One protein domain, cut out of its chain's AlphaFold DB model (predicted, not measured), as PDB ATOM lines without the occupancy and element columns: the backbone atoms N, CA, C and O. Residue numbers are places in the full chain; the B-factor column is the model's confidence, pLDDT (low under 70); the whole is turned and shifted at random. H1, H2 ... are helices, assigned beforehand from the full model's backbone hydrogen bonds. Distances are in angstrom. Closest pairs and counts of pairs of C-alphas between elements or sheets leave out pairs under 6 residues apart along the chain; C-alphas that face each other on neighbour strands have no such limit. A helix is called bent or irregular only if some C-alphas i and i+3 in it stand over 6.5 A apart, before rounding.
ATOM      1  N   LYS A 155     211.786 232.072 211.553       93.12
ATOM      2  CA  LYS A 155     212.247 230.730 211.946       93.12
ATOM      3  C   LYS A 155     212.002 230.454 213.428       93.12
ATOM      4  O   LYS A 155     211.501 229.385 213.767       93.12
ATOM      5  N   LEU A 156     212.296 231.428 214.293       91.94
ATOM      6  CA  LEU A 156     211.985 231.345 215.721       91.94
ATOM      7  C   LEU A 156     210.486 231.139 215.932       91.94
ATOM      8  O   LEU A 156     210.081 230.195 216.610       91.94
ATOM      9  N   GLU A 157     209.659 231.994 215.325       92.62
ATOM     10  CA  GLU A 157     208.209 231.941 215.512       92.62
ATOM     11  C   GLU A 157     207.617 230.638 214.953       92.62
ATOM     12  O   GLU A 157     206.758 230.039 215.596       92.62
ATOM     13  N   HIS A 158     208.135 230.129 213.831       94.44
ATOM     14  CA  HIS A 158     207.749 228.820 213.304       94.44
ATOM     15  C   HIS A 158     208.006 227.688 214.312       94.44
ATOM     16  O   HIS A 158     207.091 226.930 214.637       94.44
ATOM     17  N   VAL A 159     209.231 227.592 214.848       94.81
ATOM     18  CA  VAL A 159     209.588 226.553 215.831       94.81
ATOM     19  C   VAL A 159     208.764 226.703 217.108       94.81
ATOM     20  O   VAL A 159     208.251 225.716 217.636       94.81
ATOM     21  N   LYS A 160     208.564 227.936 217.580       93.19
ATOM     22  CA  LYS A 160     207.728 228.235 218.746       93.19
ATOM     23  C   LYS A 160     206.293 227.751 218.555       93.19
ATOM     24  O   LYS A 160     205.784 227.025 219.407       93.19
ATOM     25  N   GLN A 161     205.650 228.115 217.446       95.12
ATOM     26  CA  GLN A 161     204.275 227.706 217.145       95.12
ATOM     27  C   GLN A 161     204.151 226.191 217.009       95.12
ATOM     28  O   GLN A 161     203.198 225.606 217.526       95.12
ATOM     29  N   TYR A 162     205.130 225.547 216.371       95.69
ATOM     30  CA  TYR A 162     205.167 224.093 216.264       95.69
ATOM     31  C   TYR A 162     205.225 223.426 217.646       95.69
ATOM     32  O   TYR A 162     204.440 222.516 217.927       95.69
ATOM     33  N   ILE A 163     206.097 223.906 218.541       93.81
ATOM     34  CA  ILE A 163     206.232 223.355 219.896       93.81
ATOM     35  C   ILE A 163     204.968 223.599 220.722       93.81
ATOM     36  O   ILE A 163     204.496 222.675 221.380       93.81
ATOM     37  N   VAL A 164     204.373 224.793 220.652       93.38
ATOM     38  CA  VAL A 164     203.113 225.102 221.348       93.38
ATOM     39  C   VAL A 164     201.987 224.194 220.864       93.38
ATOM     40  O   VAL A 164     201.287 223.607 221.686       93.38
ATOM     41  N   LYS A 165     201.837 224.019 219.547       96.56
ATOM     42  CA  LYS A 165     200.824 223.123 218.973       96.56
ATOM     43  C   LYS A 165     201.025 221.671 219.412       96.56
ATOM     44  O   LYS A 165     200.048 220.963 219.625       96.56
ATOM     45  N   THR A 166     202.276 221.232 219.534       95.75
ATOM     46  CA  THR A 166     202.614 219.833 219.839       95.75
ATOM     47  C   THR A 166     202.553 219.526 221.336       95.75
ATOM     48  O   THR A 166     202.092 218.457 221.721       95.75
ATOM     49  N   LEU A 167     203.021 220.443 222.190       93.25
ATOM     50  CA  LEU A 167     203.220 220.208 223.627       93.25
ATOM     51  C   LEU A 167     202.279 221.018 224.527       93.25
ATOM     52  O   LEU A 167     202.333 220.865 225.745       93.25
ATOM     53  N   GLY A 168     201.467 221.919 223.966       88.19
ATOM     54  CA  GLY A 168     200.542 222.769 224.723       88.19
ATOM     55  C   GLY A 168     201.218 223.830 225.597       88.19
ATOM     56  O   GLY A 168     200.562 224.430 226.443       88.19
ATOM     57  N   ARG A 169     202.526 224.066 225.425       80.56
ATOM     58  CA  ARG A 169     203.307 225.023 226.224       80.56
ATOM     59  C   ARG A 169     204.357 225.745 225.392       80.56
ATOM     60  O   ARG A 169     204.860 225.201 224.410       80.56
ATOM     61  N   ALA A 170     204.708 226.958 225.809       82.44
ATOM     62  CA  ALA A 170     205.806 227.701 225.202       82.44
ATOM     63  C   ALA A 170     207.155 226.996 225.466       82.44
ATOM     64  O   ALA A 170     207.368 226.484 226.570       82.44
ATOM     65  N   PRO A 171     208.067 226.941 224.479       85.31
ATOM     66  CA  PRO A 171     209.405 226.402 224.686       85.31
ATOM     67  C   PRO A 171     210.286 227.339 225.517       85.31
ATOM     68  O   PRO A 171     210.257 228.556 225.341       85.31
ATOM     69  N   ALA A 172     211.153 226.750 226.341       82.62
ATOM     70  CA  ALA A 172     212.302 227.464 226.887       82.62
ATOM     71  C   ALA A 172     213.295 227.817 225.757       82.62
ATOM     72  O   ALA A 172     213.382 227.065 224.779       82.62
ATOM     73  N   PRO A 173     214.108 228.882 225.895       83.31
ATOM     74  CA  PRO A 173     215.069 229.294 224.867       83.31
ATOM     75  C   PRO A 173     216.028 228.186 224.402       83.31
ATOM     76  O   PRO A 173     216.416 228.137 223.235       83.31
ATOM     77  N   TYR A 174     216.353 227.240 225.286       85.50
ATOM     78  CA  TYR A 174     217.191 226.080 224.976       85.50
ATOM     79  C   TYR A 174     216.628 225.179 223.874       85.50
ATOM     80  O   TYR A 174     217.401 224.562 223.148       85.50
ATOM     81  N   ALA A 175     215.305 225.138 223.689       90.06
ATOM     82  CA  ALA A 175     214.697 224.347 222.625       90.06
ATOM     83  C   ALA A 175     215.125 224.834 221.232       90.06
ATOM     84  O   ALA A 175     215.353 224.014 220.346       90.06
ATOM     85  N   TYR A 176     215.288 226.148 221.049       91.31
ATOM     86  CA  TYR A 176     215.748 226.715 219.780       91.31
ATOM     87  C   TYR A 176     217.218 226.378 219.515       91.31
ATOM     88  O   TYR A 176     217.572 226.042 218.389       91.31
ATOM     89  N   ASN A 177     218.056 226.399 220.558       89.50
ATOM     90  CA  ASN A 177     219.462 226.004 220.448       89.50
ATOM     91  C   ASN A 177     219.584 224.528 220.045       89.50
ATOM     92  O   ASN A 177     220.340 224.203 219.136       89.50
ATOM     93  N   THR A 178     218.816 223.639 220.682       92.00
ATOM     94  CA  THR A 178     218.808 222.207 220.344       92.00
ATOM     95  C   THR A 178     218.294 221.965 218.928       92.00
ATOM     96  O   THR A 178     218.868 221.162 218.197       92.00
ATOM     97  N   TYR A 179     217.239 222.676 218.521       94.06
ATOM     98  CA  TYR A 179     216.696 222.595 217.164       94.06
ATOM     99  C   TYR A 179     217.760 222.945 216.114       94.06
ATOM    100  O   TYR A 179     217.979 222.193 215.166       94.06
ATOM    101  N   ASP A 180     218.477 224.047 216.324       93.75
ATOM    102  CA  ASP A 180     219.540 224.496 215.425       93.75
ATOM    103  C   ASP A 180     220.789 223.603 215.459       93.75
ATOM    104  O   ASP A 180     221.434 223.409 214.427       93.75
ATOM    105  N   ALA A 181     221.123 223.015 216.611       93.31
ATOM    106  CA  ALA A 181     222.231 222.068 216.725       93.31
ATOM    107  C   ALA A 181     222.001 220.824 215.849       93.31
ATOM    108  O   ALA A 181     222.904 220.383 215.142       93.31
ATOM    109  N   VAL A 182     220.774 220.293 215.828       95.88
ATOM    110  CA  VAL A 182     220.429 219.158 214.957       95.88
ATOM    111  C   VAL A 182     220.507 219.556 213.482       95.88
ATOM    112  O   VAL A 182     221.087 218.824 212.680       95.88
ATOM    113  N   TRP A 183     219.977 220.728 213.117       96.62
ATOM    114  CA  TRP A 183     220.016 221.211 211.733       96.62
ATOM    115  C   TRP A 183     221.430 221.443 211.210       96.62
ATOM    116  O   TRP A 183     221.731 221.061 210.084       96.62
ATOM    117  N   THR A 184     222.305 222.041 212.013       96.00
ATOM    118  CA  THR A 184     223.693 222.306 211.605       96.00
ATOM    119  C   THR A 184     224.483 221.014 211.402       96.00
ATOM    120  O   THR A 184     225.214 220.904 210.419       96.00
ATOM    121  N   VAL A 185     224.265 219.989 212.235       95.69
ATOM    122  CA  VAL A 185     224.835 218.649 212.007       95.69
ATOM    123  C   VAL A 185     224.256 218.000 210.745       95.69
ATOM    124  O   VAL A 185     225.009 217.445 209.951       95.69
ATOM    125  N   ALA A 186     222.943 218.096 210.513       96.38
ATOM    126  CA  ALA A 186     222.314 217.538 209.315       96.38
ATOM    127  C   ALA A 186     222.831 218.194 208.021       96.38
ATOM    128  O   ALA A 186     223.095 217.502 207.040       96.38
ATOM    129  N   ILE A 187     223.029 219.516 208.027       96.75
ATOM    130  CA  ILE A 187     223.629 220.249 206.906       96.75
ATOM    131  C   ILE A 187     225.080 219.800 206.690       96.75
ATOM    132  O   ILE A 187     225.463 219.555 205.550       96.75
ATOM    133  N   ALA A 188     225.869 219.645 207.758       97.06
ATOM    134  CA  ALA A 188     227.245 219.155 207.662       97.06
ATOM    135  C   ALA A 188     227.313 217.755 207.029       97.06
ATOM    136  O   ALA A 188     228.075 217.548 206.089       97.06
ATOM    137  N   LEU A 189     226.467 216.825 207.487       97.00
ATOM    138  CA  LEU A 189     226.348 215.481 206.913       97.00
ATOM    139  C   LEU A 189     225.974 215.526 205.428       97.00
ATOM    140  O   LEU A 189     226.588 214.841 204.619       97.00
ATOM    141  N   ASN A 190     225.005 216.367 205.061       96.75
ATOM    142  CA  ASN A 190     224.568 216.507 203.674       96.75
ATOM    143  C   ASN A 190     225.645 217.119 202.759       96.75
ATOM    144  O   ASN A 190     225.686 216.798 201.579       96.75
ATOM    145  N   ILE A 191     226.495 218.016 203.273       97.00
ATOM    146  CA  ILE A 191     227.610 218.592 202.502       97.00
ATOM    147  C   ILE A 191     228.732 217.568 202.304       97.00
ATOM    148  O   ILE A 191     229.332 217.527 201.233       97.00
ATOM    149  N   LEU A 192     229.037 216.782 203.338       96.88
ATOM    150  CA  LEU A 192     230.135 215.816 203.316       96.88
ATOM    151  C   LEU A 192     229.781 214.517 202.576       96.88
ATOM    152  O   LEU A 192     230.678 213.876 202.042       96.88
ATOM    153  N   ASP A 193     228.499 214.139 202.557       96.00
ATOM    154  CA  ASP A 193     228.006 212.839 202.065       96.00
ATOM    155  C   ASP A 193     228.674 211.635 202.766       96.00
ATOM    156  O   ASP A 193     228.883 210.563 202.201       96.00
ATOM    157  N   GLU A 194     229.040 211.813 204.037       92.94
ATOM    158  CA  GLU A 194     229.658 210.782 204.869       92.94
ATOM    159  C   GLU A 194     229.458 211.058 206.367       92.94
ATOM    160  O   GLU A 194     229.044 212.140 206.783       92.94
ATOM    161  N   TYR A 195     229.774 210.056 207.193       94.94
ATOM    162  CA  TYR A 195     229.491 210.049 208.635       94.94
ATOM    163  C   TYR A 195     230.753 210.116 209.515       94.94
ATOM    164  O   TYR A 195     230.697 209.819 210.709       94.94
ATOM    165  N   GLU A 196     231.909 210.473 208.949       96.25
ATOM    166  CA  GLU A 196     233.162 210.546 209.705       96.25
ATOM    167  C   GLU A 196     233.146 211.736 210.685       96.25
ATOM    168  O   GLU A 196     233.135 212.901 210.285       96.25
ATOM    169  N   ALA A 197     233.172 211.447 211.990       94.94
ATOM    170  CA  ALA A 197     233.004 212.452 213.046       94.94
ATOM    171  C   ALA A 197     234.039 213.591 212.997       94.94
ATOM    172  O   ALA A 197     233.707 214.742 213.273       94.94
ATOM    173  N   THR A 198     235.283 213.287 212.631       96.69
ATOM    174  CA  THR A 198     236.374 214.259 212.468       96.69
ATOM    175  C   THR A 198     236.082 215.254 211.354       96.69
ATOM    176  O   THR A 198     236.192 216.456 211.575       96.69
ATOM    177  N   LYS A 199     235.604 214.785 210.199       96.44
ATOM    178  CA  LYS A 199     235.230 215.664 209.085       96.44
ATOM    179  C   LYS A 199     234.015 216.527 209.414       96.44
ATOM    180  O   LYS A 199     234.008 217.715 209.102       96.44
ATOM    181  N   ILE A 200     233.024 215.958 210.106       95.81
ATOM    182  CA  ILE A 200     231.852 216.706 210.588       95.81
ATOM    183  C   ILE A 200     232.291 217.817 211.546       95.81
ATOM    184  O   ILE A 200     231.893 218.967 211.380       95.81
ATOM    185  N   ARG A 201     233.148 217.498 212.525       94.12
ATOM    186  CA  ARG A 201     233.720 218.488 213.451       94.12
ATOM    187  C   ARG A 201     234.417 219.620 212.697       94.12
ATOM    188  O   ARG A 201     234.222 220.778 213.052       94.12
ATOM    189  N   ASP A 202     235.205 219.293 211.679       95.06
ATOM    190  CA  ASP A 202     236.038 220.272 210.979       95.06
ATOM    191  C   ASP A 202     235.214 221.210 210.076       95.06
ATOM    192  O   ASP A 202     235.547 222.389 209.952       95.06
ATOM    193  N   ILE A 203     234.099 220.739 209.496       95.94
ATOM    194  CA  ILE A 203     233.217 221.584 208.668       95.94
ATOM    195  C   ILE A 203     232.192 222.389 209.485       95.94
ATOM    196  O   ILE A 203     231.727 223.438 209.029       95.94
ATOM    197  N   LEU A 204     231.838 221.932 210.693       94.69
ATOM    198  CA  LEU A 204     230.790 222.537 211.525       94.69
ATOM    199  C   LEU A 204     230.943 224.054 211.741       94.69
ATOM    200  O   LEU A 204     229.937 224.748 211.586       94.69
ATOM    201  N   PRO A 205     232.137 224.612 212.038       94.44
ATOM    202  CA  PRO A 205     232.304 226.060 212.167       94.44
ATOM    203  C   PRO A 205     231.862 226.829 210.915       94.44
ATOM    204  O   PRO A 205     231.160 227.833 211.030       94.44
ATOM    205  N   THR A 206     232.188 226.310 209.724       95.00
ATOM    206  CA  THR A 206     231.792 226.911 208.438       95.00
ATOM    207  C   THR A 206     230.279 226.834 208.239       95.00
ATOM    208  O   THR A 206     229.661 227.806 207.806       95.00
ATOM    209  N   VAL A 207     229.661 225.699 208.581       96.25
ATOM    210  CA  VAL A 207     228.200 225.536 208.509       96.25
ATOM    211  C   VAL A 207     227.496 226.516 209.444       96.25
ATOM    212  O   VAL A 207     226.565 227.196 209.023       96.25
ATOM    213  N   ILE A 208     227.954 226.616 210.694       94.69
ATOM    214  CA  ILE A 208     227.365 227.482 211.722       94.69
ATOM    215  C   ILE A 208     227.453 228.954 211.315       94.69
ATOM    216  O   ILE A 208     226.450 229.658 211.381       94.69
ATOM    217  N   GLU A 209     228.611 229.409 210.834       93.00
ATOM    218  CA  GLU A 209     228.798 230.803 210.415       93.00
ATOM    219  C   GLU A 209     227.884 231.202 209.242       93.00
ATOM    220  O   GLU A 209     227.505 232.366 209.120       93.00
ATOM    221  N   ASN A 210     227.458 230.238 208.423       94.38
ATOM    222  CA  ASN A 210     226.547 230.455 207.295       94.38
ATOM    223  C   ASN A 210     225.086 230.074 207.604       94.38
ATOM    224  O   ASN A 210     224.230 230.108 206.716       94.38
ATOM    225  N   TYR A 211     224.770 229.726 208.854       92.94
ATOM    226  CA  TYR A 211     223.443 229.281 209.267       92.94
ATOM    227  C   TYR A 211     222.722 230.344 210.107       92.94
ATOM    228  O   TYR A 211     223.151 230.732 211.191       92.94
ATOM    229  N   PHE A 212     221.566 230.797 209.619       92.75
ATOM    230  CA  PHE A 212     220.621 231.601 210.399       92.75
ATOM    231  C   PHE A 212     219.470 230.703 210.863       92.75
ATOM    232  O   PHE A 212     218.661 230.284 210.032       92.75
ATOM    233  N   GLY A 213     219.388 230.403 212.159       92.19
ATOM    234  CA  GLY A 213     218.433 229.443 212.720       92.19
ATOM    235  C   GLY A 213     217.302 230.043 213.553       92.19
ATOM    236  O   GLY A 213     217.078 231.253 213.565       92.19
ATOM    237  N   ALA A 214     216.584 229.181 214.275       92.75
ATOM    238  CA  ALA A 214     215.547 229.587 215.226       92.75
ATOM    239  C   ALA A 214     216.119 230.308 216.462       92.75
ATOM    240  O   ALA A 214     215.442 231.127 217.073       92.75
ATOM    241  N   SER A 215     217.376 230.033 216.810       89.75
ATOM    242  CA  SER A 215     218.143 230.692 217.870       89.75
ATOM    243  C   SER A 215     218.924 231.923 217.385       89.75
ATOM    244  O   SER A 215     219.710 232.483 218.155       89.75
ATOM    245  N   GLY A 216     218.709 232.348 216.133       88.81
ATOM    246  CA  GLY A 216     219.400 233.462 215.484       88.81
ATOM    247  C   GLY A 216     220.705 233.060 214.792       88.81
ATOM    248  O   GLY A 216     221.040 231.880 214.685       88.81
ATOM    249  N   TRP A 217     221.437 234.062 214.302       88.88
ATOM    250  CA  TRP A 217     222.787 233.886 213.761       88.88
ATOM    251  C   TRP A 217     223.835 234.020 214.859       88.88
ATOM    252  O   TRP A 217     223.727 234.883 215.733       88.88
ATOM    253  N   PHE A 218     224.859 233.178 214.799       85.81
ATOM    254  CA  PHE A 218     226.007 233.232 215.689       85.81
ATOM    255  C   PHE A 218     227.223 232.605 215.013       85.81
ATOM    256  O   PHE A 218     227.094 231.789 214.107       85.81
TER     257      PHE A 218
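AT A GLANCE: This is residues 155 to 218 of the 266 residues of the protein "ABC transporter substrate-binding protein" of Acidilobales archaeon (UniProt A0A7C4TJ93). A long helix, H2, makes the middle of an elongated domain, with H3 packed across its last part and H1 set steeply near its beginning, hardly meeting it. After H3 the last residues, 210 to 218, fold back toward the beginning of H1 and end in a small turn. The printed part has 64 residues with three named helices, in the order H1, H2, H3, and no named strand; the class is all helix. The whole is loose, with a radius of gyration of the C-alphas of 13.4 A, and its C-alphas span 38 by 21 by 15 A.

IN THESE COORDINATES: Find C-alpha 174 at (217.191, 226.080, 224.976); from there H2, residues 174 to 192, runs 27.2 A to C-alpha 192 at (230.135, 215.816, 203.316). Go back to C-alpha 155 at (212.247, 230.730, 211.946) for H1, residues 155 to 167, 18.1 A long. H3, residues 197 to 209, runs 19.0 A and is irregular, but only just: C-alphas 202 and 205 are 7.0 A apart.

HOW THE PARTS SIT: H2 touches H3 with its residues 184 to 192 alone; the closest C-alphas, those of Ala 188 and Ile 200, are 6.0 A apart. Their lines stand at a steep tilt of 64 degrees, opposite ways. At Leu 156 and Tyr 176, whose C-alphas are 7.2 A apart, H1 and H2 are close but not clearly touching. They run opposite ways at a steep tilt of 65 degrees. H1 and H3 are apart. In H1 and H2 every O i to N i+4 pair is within hydrogen-bond range, and in H3 7 of 9 are. Residues 212 to 213 pair with residues 216 to 217, antiparallel.

THE WHOLE: Look to Gly 168 and Thr 198 for the two C-alphas farthest apart, 38.8 A. The printed part has no cut; the link from H2 to H3 is tight, that from H1 to H2 short. The mean pLDDT of the printed part is 93.0, and no printed residue is under 70.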